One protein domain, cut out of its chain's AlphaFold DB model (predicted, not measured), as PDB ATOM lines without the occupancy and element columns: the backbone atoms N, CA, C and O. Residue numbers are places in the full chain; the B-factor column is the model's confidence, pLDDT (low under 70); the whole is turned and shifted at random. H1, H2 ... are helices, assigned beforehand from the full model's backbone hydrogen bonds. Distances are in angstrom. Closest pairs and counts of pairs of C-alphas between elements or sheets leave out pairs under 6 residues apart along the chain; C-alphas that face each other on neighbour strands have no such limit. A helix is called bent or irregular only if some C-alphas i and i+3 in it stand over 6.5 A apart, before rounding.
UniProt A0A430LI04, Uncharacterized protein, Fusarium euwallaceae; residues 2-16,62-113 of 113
ATOM      1  N   ALA A   2     -13.151 -43.600 -19.949       82.62
ATOM      2  CA  ALA A   2     -14.007 -42.743 -19.140       82.62
ATOM      3  C   ALA A   2     -15.136 -42.153 -20.002       82.62
ATOM      4  O   ALA A   2     -14.922 -41.868 -21.181       82.62
ATOM      5  N   THR A   3     -16.326 -42.018 -19.432       90.25
ATOM      6  CA  THR A   3     -17.502 -41.412 -20.074       90.25
ATOM      7  C   THR A   3     -18.336 -40.701 -19.010       90.25
ATOM      8  O   THR A   3     -18.050 -40.830 -17.824       90.25
ATOM      9  N   THR A   4     -19.363 -39.952 -19.397       91.69
ATOM     10  CA  THR A   4     -20.230 -39.274 -18.422       91.69
ATOM     11  C   THR A   4     -21.065 -40.266 -17.612       91.69
ATOM     12  O   THR A   4     -21.488 -41.304 -18.136       91.69
ATOM     13  N   LEU A   5     -21.355 -39.936 -16.352       89.81
ATOM     14  CA  LEU A   5     -22.254 -40.737 -15.519       89.81
ATOM     15  C   LEU A   5     -23.655 -40.862 -16.120       89.81
ATOM     16  O   LEU A   5     -24.218 -41.953 -16.069       89.81
ATOM     17  N   ALA A   6     -24.170 -39.822 -16.783       88.94
ATOM     18  CA  ALA A   6     -25.417 -39.911 -17.547       88.94
ATOM     19  C   ALA A   6     -25.398 -41.069 -18.560       88.94
ATOM     20  O   ALA A   6     -26.345 -41.851 -18.653       88.94
ATOM     21  N   SER A   7     -24.283 -41.224 -19.280       89.00
ATOM     22  CA  SER A   7     -24.127 -42.308 -20.252       89.00
ATOM     23  C   SER A   7     -24.021 -43.675 -19.581       89.00
ATOM     24  O   SER A   7     -24.472 -44.656 -20.163       89.00
ATOM     25  N   LEU A   8     -23.401 -43.764 -18.400       87.44
ATOM     26  CA  LEU A   8     -23.237 -45.029 -17.670       87.44
ATOM     27  C   LEU A   8     -24.542 -45.490 -17.021       87.44
ATOM     28  O   LEU A   8     -24.859 -46.670 -17.100       87.44
ATOM     29  N   ILE A   9     -25.314 -44.573 -16.436       84.00
ATOM     30  CA  ILE A   9     -26.624 -44.873 -15.840       84.00
ATOM     31  C   ILE A   9     -27.623 -45.309 -16.919       84.00
ATOM     32  O   ILE A   9     -28.428 -46.208 -16.689       84.00
ATOM     33  N   GLY A  10     -27.551 -44.709 -18.111       80.19
ATOM     34  CA  GLY A  10     -28.387 -45.097 -19.247       80.19
ATOM     35  C   GLY A  10     -28.024 -46.449 -19.874       80.19
ATOM     36  O   GLY A  10     -28.761 -46.937 -20.729       80.19
ATOM     37  N   GLN A  11     -26.901 -47.063 -19.491       80.88
ATOM     38  CA  GLN A  11     -26.495 -48.368 -20.002       80.88
ATOM     39  C   GLN A  11     -27.082 -49.499 -19.161       80.88
ATOM     40  O   GLN A  11     -27.120 -49.451 -17.933       80.88
ATOM     41  N   HIS A  12     -27.475 -50.579 -19.834       71.00
ATOM     42  CA  HIS A  12     -27.729 -51.831 -19.138       71.00
ATOM     43  C   HIS A  12     -26.425 -52.385 -18.543       71.00
ATOM     44  O   HIS A  12     -25.370 -52.260 -19.176       71.00
ATOM     45  N   PRO A  13     -26.486 -53.047 -17.369       72.19
ATOM     46  CA  PRO A  13     -25.344 -53.761 -16.817       72.19
ATOM     47  C   PRO A  13     -24.734 -54.680 -17.877       72.19
ATOM     48  O   PRO A  13     -25.410 -55.532 -18.449       72.19
ATOM     49  N   THR A  14     -23.449 -54.485 -18.162       68.69
ATOM     50  CA  THR A  14     -22.745 -55.187 -19.251       68.69
ATOM     51  C   THR A  14     -22.311 -56.596 -18.858       68.69
ATOM     52  O   THR A  14     -21.832 -57.367 -19.694       68.69
ATOM     53  N   ASN A  15     -22.482 -56.945 -17.584       66.62
ATOM     54  CA  ASN A  15     -22.014 -58.198 -17.038       66.62
ATOM     55  C   ASN A  15     -23.003 -59.344 -17.277       66.62
ATOM     56  O   ASN A  15     -24.188 -59.226 -16.959       66.62
ATOM     57  N   PRO A  16     -22.532 -60.483 -17.824       66.19
ATOM     58  CA  PRO A  16     -23.391 -61.603 -18.163       66.19
ATOM     59  C   PRO A  16     -23.950 -62.237 -16.893       66.19
ATOM     60  O   PRO A  16     -23.214 -62.738 -16.036       66.19
ATOM     61  N   GLU A  62     -35.328 -32.980 -10.888       77.69
ATOM     62  CA  GLU A  62     -33.866 -32.895 -10.906       77.69
ATOM     63  C   GLU A  62     -33.437 -31.529 -10.356       77.69
ATOM     64  O   GLU A  62     -33.854 -30.486 -10.868       77.69
ATOM     65  N   TYR A  63     -32.615 -31.535  -9.309       82.88
ATOM     66  CA  TYR A  63     -32.017 -30.328  -8.764       82.88
ATOM     67  C   TYR A  63     -30.744 -29.969  -9.544       82.88
ATOM     68  O   TYR A  63     -30.209 -30.744 -10.342       82.88
ATOM     69  N   ASP A  64     -30.243 -28.750  -9.339       82.75
ATOM     70  CA  ASP A  64     -29.102 -28.234 -10.105       82.75
ATOM     71  C   ASP A  64     -27.834 -29.098  -9.936       82.75
ATOM     72  O   ASP A  64     -27.022 -29.219 -10.859       82.75
ATOM     73  N   ASP A  65     -27.663 -29.743  -8.780       86.00
ATOM     74  CA  ASP A  65     -26.549 -30.639  -8.478       86.00
ATOM     75  C   ASP A  65     -26.637 -31.991  -9.202       86.00
ATOM     76  O   ASP A  65     -25.589 -32.572  -9.502       86.00
ATOM     77  N   GLU A  66     -27.830 -32.465  -9.587       87.00
ATOM     78  CA  GLU A  66     -27.960 -33.631 -10.471       87.00
ATOM     79  C   GLU A  66     -27.264 -33.391 -11.809       87.00
ATOM     80  O   GLU A  66     -26.542 -34.268 -12.284       87.00
ATOM     81  N   SER A  67     -27.404 -32.199 -12.399       87.56
ATOM     82  CA  SER A  67     -26.765 -31.880 -13.682       87.56
ATOM     83  C   SER A  67     -25.235 -31.974 -13.600       87.56
ATOM     84  O   SER A  67     -24.587 -32.543 -14.487       87.56
ATOM     85  N   LEU A  68     -24.659 -31.509 -12.485       90.44
ATOM     86  CA  LEU A  68     -23.229 -31.592 -12.202       90.44
ATOM     87  C   LEU A  68     -22.796 -33.049 -12.027       90.44
ATOM     88  O   LEU A  68     -21.863 -33.492 -12.701       90.44
ATOM     89  N   ARG A  69     -23.522 -33.827 -11.213       91.56
ATOM     90  CA  ARG A  69     -23.245 -35.259 -11.009       91.56
ATOM     91  C   ARG A  69     -23.314 -36.042 -12.312       91.56
ATOM     92  O   ARG A  69     -22.433 -36.845 -12.592       91.56
ATOM     93  N   LEU A  70     -24.337 -35.807 -13.123       90.31
ATOM     94  CA  LEU A  70     -24.548 -36.507 -14.388       90.31
ATOM     95  C   LEU A  70     -23.471 -36.173 -15.431       90.31
ATOM     96  O   LEU A  70     -23.140 -37.030 -16.258       90.31
ATOM     97  N   SER A  71     -22.906 -34.963 -15.375       91.44
ATOM     98  CA  SER A  71     -21.796 -34.535 -16.235       91.44
ATOM     99  C   SER A  71     -20.430 -35.089 -15.816       91.44
ATOM    100  O   SER A  71     -19.505 -35.095 -16.632       91.44
ATOM    101  N   GLU A  72     -20.307 -35.593 -14.584       93.19
ATOM    102  CA  GLU A  72     -19.045 -36.091 -14.044       93.19
ATOM    103  C   GLU A  72     -18.518 -37.284 -14.851       93.19
ATOM    104  O   GLU A  72     -19.263 -38.140 -15.346       93.19
ATOM    105  N   SER A  73     -17.195 -37.347 -14.976       92.25
ATOM    106  CA  SER A  73     -16.513 -38.455 -15.634       92.25
ATOM    107  C   SER A  73     -16.506 -39.698 -14.739       92.25
ATOM    108  O   SER A  73     -15.855 -39.726 -13.698       92.25
ATOM    109  N   GLY A  74     -17.139 -40.773 -15.200       89.25
ATOM    110  CA  GLY A  74     -17.113 -42.091 -14.576       89.25
ATOM    111  C   GLY A  74     -16.423 -43.152 -15.429       89.25
ATOM    112  O   GLY A  74     -16.164 -42.981 -16.624       89.25
ATOM    113  N   TYR A  75     -16.154 -44.292 -14.799       89.81
ATOM    114  CA  TYR A  75     -15.658 -45.487 -15.473       89.81
ATOM    115  C   TYR A  75     -16.714 -46.591 -15.420       89.81
ATOM    116  O   TYR A  75     -17.367 -46.753 -14.388       89.81
ATOM    117  N   PRO A  76     -16.877 -47.370 -16.504       87.31
ATOM    118  CA  PRO A  76     -17.745 -48.536 -16.476       87.31
ATOM    119  C   PRO A  76     -17.246 -49.563 -15.448       87.31
ATOM    120  O   PRO A  76     -16.043 -49.608 -15.150       87.31
ATOM    121  N   PRO A  77     -18.144 -50.417 -14.930       85.81
ATOM    122  CA  PRO A  77     -17.758 -51.462 -14.003       85.81
ATOM    123  C   PRO A  77     -16.832 -52.459 -14.701       85.81
ATOM    124  O   PRO A  77     -16.899 -52.688 -15.912       85.81
ATOM    125  N   ASN A  78     -15.939 -53.069 -13.923       85.44
ATOM    126  CA  ASN A  78     -15.068 -54.111 -14.449       85.44
ATOM    127  C   ASN A  78     -15.888 -55.337 -14.858       85.44
ATOM    128  O   ASN A  78     -16.804 -55.753 -14.145       85.44
ATOM    129  N   TYR A  79     -15.493 -55.969 -15.964       82.81
ATOM    130  CA  TYR A  79     -16.185 -57.154 -16.451       82.81
ATOM    131  C   TYR A  79     -16.061 -58.322 -15.462       82.81
ATOM    132  O   TYR A  79     -14.953 -58.758 -15.131       82.81
ATOM    133  N   ARG A  80     -17.195 -58.833 -14.979       83.69
ATOM    134  CA  ARG A  80     -17.303 -59.912 -13.989       83.69
ATOM    135  C   ARG A  80     -18.499 -60.810 -14.288       83.69
ATOM    136  O   ARG A  80     -19.516 -60.388 -14.821       83.69
ATOM    137  N   LYS A  81     -18.377 -62.085 -13.915       83.19
ATOM    138  CA  LYS A  81     -19.494 -63.037 -13.950       83.19
ATOM    139  C   LYS A  81     -20.127 -63.091 -12.571       83.19
ATOM    140  O   LYS A  81     -19.431 -63.385 -11.601       83.19
ATOM    141  N   TRP A  82     -21.429 -62.855 -12.508       80.81
ATOM    142  CA  TRP A  82     -22.176 -62.867 -11.258       80.81
ATOM    143  C   TRP A  82     -22.988 -64.148 -11.116       80.81
ATOM    144  O   TRP A  82     -23.564 -64.659 -12.079       80.81
ATOM    145  N   ARG A  83     -23.037 -64.658  -9.887       81.38
ATOM    146  CA  ARG A  83     -23.945 -65.720  -9.470       81.38
ATOM    147  C   ARG A  83     -24.754 -65.171  -8.305       81.38
ATOM    148  O   ARG A  83     -24.246 -65.102  -7.198       81.38
ATOM    149  N   LEU A  84     -25.976 -64.735  -8.589       82.00
ATOM    150  CA  LEU A  84     -26.877 -64.137  -7.605       82.00
ATOM    151  C   LEU A  84     -27.622 -65.244  -6.844       82.00
ATOM    152  O   LEU A  84     -28.820 -65.433  -7.034       82.00
ATOM    153  N   ASP A  85     -26.891 -66.038  -6.057       77.06
ATOM    154  CA  ASP A  85     -27.466 -67.158  -5.297       77.06
ATOM    155  C   ASP A  85     -27.958 -66.724  -3.909       77.06
ATOM    156  O   ASP A  85     -28.883 -67.329  -3.367       77.06
ATOM    157  N   THR A  86     -27.347 -65.691  -3.333       82.00
ATOM    158  CA  THR A  86     -27.661 -65.159  -2.003       82.00
ATOM    159  C   THR A  86     -27.946 -63.658  -2.049       82.00
ATOM    160  O   THR A  86     -27.562 -62.959  -2.987       82.00
ATOM    161  N   GLU A  87     -28.584 -63.129  -1.001       82.25
ATOM    162  CA  GLU A  87     -28.778 -61.677  -0.854       82.25
ATOM    163  C   GLU A  87     -27.438 -60.927  -0.821       82.25
ATOM    164  O   GLU A  87     -27.320 -59.848  -1.398       82.25
ATOM    165  N   ALA A  88     -26.403 -61.529  -0.223       83.31
ATOM    166  CA  ALA A  88     -25.057 -60.965  -0.195       83.31
ATOM    167  C   ALA A  88     -24.468 -60.799  -1.606       83.31
ATOM    168  O   ALA A  88     -23.865 -59.763  -1.895       83.31
ATOM    169  N   ASP A  89     -24.704 -61.763  -2.503       83.62
ATOM    170  CA  ASP A  89     -24.273 -61.666  -3.904       83.62
ATOM    171  C   ASP A  89     -24.977 -60.503  -4.619       83.62
ATOM    172  O   ASP A  89     -24.347 -59.764  -5.375       83.62
ATOM    173  N   GLY A  90     -26.271 -60.303  -4.339       85.62
ATOM    174  CA  GLY A  90     -27.052 -59.171  -4.849       85.62
ATOM    175  C   GLY A  90     -26.535 -57.822  -4.353       85.62
ATOM    176  O   GLY A  90     -26.382 -56.891  -5.142       85.62
ATOM    177  N   ILE A  91     -26.195 -57.727  -3.064       89.31
ATOM    178  CA  ILE A  91     -25.587 -56.527  -2.475       89.31
ATOM    179  C   ILE A  91     -24.240 -56.233  -3.140       89.31
ATOM    180  O   ILE A  91     -23.948 -55.087  -3.484       89.31
ATOM    181  N   GLN A  92     -23.402 -57.250  -3.329       89.25
ATOM    182  CA  GLN A  92     -22.090 -57.068  -3.938       89.25
ATOM    183  C   GLN A  92     -22.200 -56.660  -5.413       89.25
ATOM    184  O   GLN A  92     -21.473 -55.767  -5.858       89.25
ATOM    185  N   TRP A  93     -23.129 -57.270  -6.150       88.50
ATOM    186  CA  TRP A  93     -23.459 -56.888  -7.520       88.50
ATOM    187  C   TRP A  93     -23.905 -55.428  -7.591       88.50
ATOM    188  O   TRP A  93     -23.310 -54.655  -8.333       88.50
ATOM    189  N   PHE A  94     -24.863 -55.015  -6.755       88.31
ATOM    190  CA  PHE A  94     -25.369 -53.642  -6.740       88.31
ATOM    191  C   PHE A  94     -24.255 -52.623  -6.486       88.31
ATOM    192  O   PHE A  94     -24.149 -51.624  -7.199       88.31
ATOM    193  N   HIS A  95     -23.372 -52.896  -5.522       90.00
ATOM    194  CA  HIS A  95     -22.253 -51.999  -5.260       90.00
ATOM    195  C   HIS A  95     -21.298 -51.894  -6.446       90.00
ATOM    196  O   HIS A  95     -20.839 -50.807  -6.781       90.00
ATOM    197  N   THR A  96     -20.993 -53.022  -7.083       88.50
ATOM    198  CA  THR A  96     -19.976 -53.071  -8.137       88.50
ATOM    199  C   THR A  96     -20.495 -52.520  -9.463       88.50
ATOM    200  O   THR A  96     -19.751 -51.834 -10.156       88.50
ATOM    201  N   GLU A  97     -21.750 -52.811  -9.807       85.56
ATOM    202  CA  GLU A  97     -22.349 -52.474 -11.102       85.56
ATOM    203  C   GLU A  97     -23.109 -51.152 -11.112       85.56
ATOM    204  O   GLU A  97     -23.399 -50.650 -12.191       85.56
ATOM    205  N   ILE A  98     -23.497 -50.624  -9.948       85.88
ATOM    206  CA  ILE A  98     -24.387 -49.460  -9.867       85.88
ATOM    207  C   ILE A  98     -23.813 -48.415  -8.913       85.88
ATOM    208  O   ILE A  98     -23.368 -47.359  -9.360       85.88
ATOM    209  N   SER A  99     -23.791 -48.678  -7.601       89.56
ATOM    210  CA  SER A  99     -23.570 -47.594  -6.633       89.56
ATOM    211  C   SER A  99     -22.154 -47.025  -6.676       89.56
ATOM    212  O   SER A  99     -21.990 -45.811  -6.624       89.56
ATOM    213  N   ASN A 100     -21.118 -47.862  -6.792       89.62
ATOM    214  CA  ASN A 100     -19.735 -47.374  -6.761       89.62
ATOM    215  C   ASN A 100     -19.372 -46.557  -8.002       89.62
ATOM    216  O   ASN A 100     -18.478 -45.721  -7.926       89.62
ATOM    217  N   ILE A 101     -20.066 -46.779  -9.123       88.00
ATOM    218  CA  ILE A 101     -19.865 -46.005 -10.352       88.00
ATOM    219  C   ILE A 101     -20.258 -44.547 -10.115       88.00
ATOM    220  O   ILE A 101     -19.529 -43.641 -10.507       88.00
ATOM    221  N   ILE A 102     -21.394 -44.326  -9.451       88.69
ATOM    222  CA  ILE A 102     -21.948 -42.987  -9.229       88.69
ATOM    223  C   ILE A 102     -21.432 -42.328  -7.946       88.69
ATOM    224  O   ILE A 102     -21.472 -41.107  -7.827       88.69
ATOM    225  N   LEU A 103     -20.917 -43.111  -6.990       90.00
ATOM    226  CA  LEU A 103     -20.529 -42.628  -5.661       90.00
ATOM    227  C   LEU A 103     -19.504 -41.487  -5.707       90.00
ATOM    228  O   LEU A 103     -19.588 -40.560  -4.905       90.00
ATOM    229  N   GLY A 104     -18.563 -41.527  -6.657       88.00
ATOM    230  CA  GLY A 104     -17.567 -40.465  -6.829       88.00
ATOM    231  C   GLY A 104     -18.194 -39.096  -7.108       88.00
ATOM    232  O   GLY A 104     -17.769 -38.100  -6.529       88.00
ATOM    233  N   ALA A 105     -19.262 -39.045  -7.907       90.31
ATOM    234  CA  ALA A 105     -19.952 -37.790  -8.190       90.31
ATOM    235  C   ALA A 105     -20.706 -37.244  -6.977       90.31
ATOM    236  O   ALA A 105     -20.711 -36.037  -6.771       90.31
ATOM    237  N   PHE A 106     -21.282 -38.108  -6.138       89.44
ATOM    238  CA  PHE A 106     -21.902 -37.674  -4.881       89.44
ATOM    239  C   PHE A 106     -20.874 -37.177  -3.856       89.44
ATOM    240  O   PHE A 106     -21.202 -36.336  -3.023       89.44
ATOM    241  N   ALA A 107     -19.632 -37.669  -3.915       89.81
ATOM    242  CA  ALA A 107     -18.540 -37.153  -3.094       89.81
ATOM    243  C   ALA A 107     -18.028 -35.789  -3.594       89.81
ATOM    244  O   ALA A 107     -17.739 -34.916  -2.778       89.81
ATOM    245  N   ASN A 108     -17.936 -35.598  -4.916       89.88
ATOM    246  CA  ASN A 108     -17.463 -34.350  -5.531       89.88
ATOM    247  C   ASN A 108     -18.523 -33.238  -5.501       89.88
ATOM    248  O   ASN A 108     -18.194 -32.073  -5.283       89.88
ATOM    249  N   TYR A 109     -19.789 -33.608  -5.681       90.25
ATOM    250  CA  TYR A 109     -20.948 -32.721  -5.687       90.25
ATOM    251  C   TYR A 109     -21.948 -33.196  -4.622       90.25
ATOM    252  O   TYR A 109     -22.956 -33.831  -4.958       90.25
ATOM    253  N   PRO A 110     -21.667 -32.960  -3.326       85.88
ATOM    254  CA  PRO A 110     -22.593 -33.311  -2.252       85.88
ATOM    255  C   PRO A 110     -23.890 -32.503  -2.373       85.88
ATOM    256  O   PRO A 110     -23.888 -31.424  -2.965       85.88
ATOM    257  N   ASN A 111     -24.991 -33.009  -1.803       79.25
ATOM    258  CA  ASN A 111     -26.259 -32.271  -1.775       79.25
ATOM    259  C   ASN A 111     -26.045 -30.920  -1.091       79.25
ATOM    260  O   ASN A 111     -25.665 -30.868   0.083       79.25
ATOM    261  N   ILE A 112     -26.317 -29.845  -1.821       65.50
ATOM    262  CA  ILE A 112     -26.410 -28.504  -1.256       65.50
ATOM    263  C   ILE A 112     -27.898 -28.287  -0.980       65.50
ATOM    264  O   ILE A 112     -28.682 -28.151  -1.912       65.50
ATOM    265  N   LEU A 113     -28.279 -28.372   0.299       57.22
ATOM    266  CA  LEU A 113     -29.646 -28.120   0.776       57.22
ATOM    267  C   LEU A 113     -30.026 -26.641   0.658       57.22
ATOM    268  O   LEU A 113     -29.150 -25.790   0.944       57.22
TER     269      LEU A 113
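Overview. This is residues 2 to 16 and 62 to 113 of the 113 residues of an uncharacterized protein of Fusarium euwallaceae (UniProt A0A430LI04). One long, bent helix, H3, runs along the length of an elongated domain, and the long unnamed stretch of residues 72 to 86 runs along that length the other way before the chain folds back into H3. Two short helices, H1 and H2, gather toward the half of H3 that holds its second arm, H3b, while the first arm, H3a, touches no helix. The printed part has 67 residues, with three named helices in the order H1, H2, H3 and no named strand; the class is all helix, with 35 residues in the helices. It is only just loose, close to compact, with a radius of gyration of the C-alphas of 13.3 A, and its C-alphas span 39 by 24 by 17 A.

Arrangement. H1, residues 5 to 9, touches H2, residues 64 to 71; their closest C-alphas, those of Ala 6 and Leu 70, are 4.7 A apart. Just before H1, residues 3 to 4 pair antiparallel with residues 73 to 74, which follow H2. H3, residues 87 to 108, was assigned as one helix by its hydrogen bonds but is bent: C-alphas 97 and 100 are 7.2 A apart. Its arms are H3a, residues 87 to 97, and H3b, residues 100 to 108, at a steep tilt of 59 degrees. H3b is itself irregular, with C-alphas 101 and 104 at 7.0 A. H2 and H3b only just touch, with 3 pairs of C-alphas within 8 A; the closest C-alphas, those of Arg 69 and Ala 105, are 5.0 A apart. These two run opposite ways at a steep tilt of 48 degrees. H1 and H3b are close but not clearly touching, with the C-alphas of Leu 5 and Ile 102 the closest at 6.7 A. H3a is apart from H1 and from H2. In H1 and H3a every O i to N i+4 pair is within hydrogen-bond range; in H2 it is 3 of 4 and in H3b 3 of 5.

Along the chain. H1 begins at C-alpha 5, (-22.254, -40.737, -15.519), and measures 6.0 A from first to last C-alpha. H2 measures 11.4 A. H3a starts at C-alpha 87, (-28.778, -61.677, -0.854), and measures 15.2 A; H3b measures 13.3 A and ends at C-alpha 108, (-17.463, -34.350, -5.531).

Size, cuts and confidence. The C-alphas of Asp 85 and Leu 113, the two farthest apart, are 39.6 A apart. Residues 17 to 61 are not printed, and C-alphas 16 and 62 are 31.4 A apart across this cut, which lies in the link from H1 to H2. The link from H2 to H3, 15 residues, is long. The mean pLDDT of the printed part is 84.5; residues 14 to 16 and 112 to 113 are under 70.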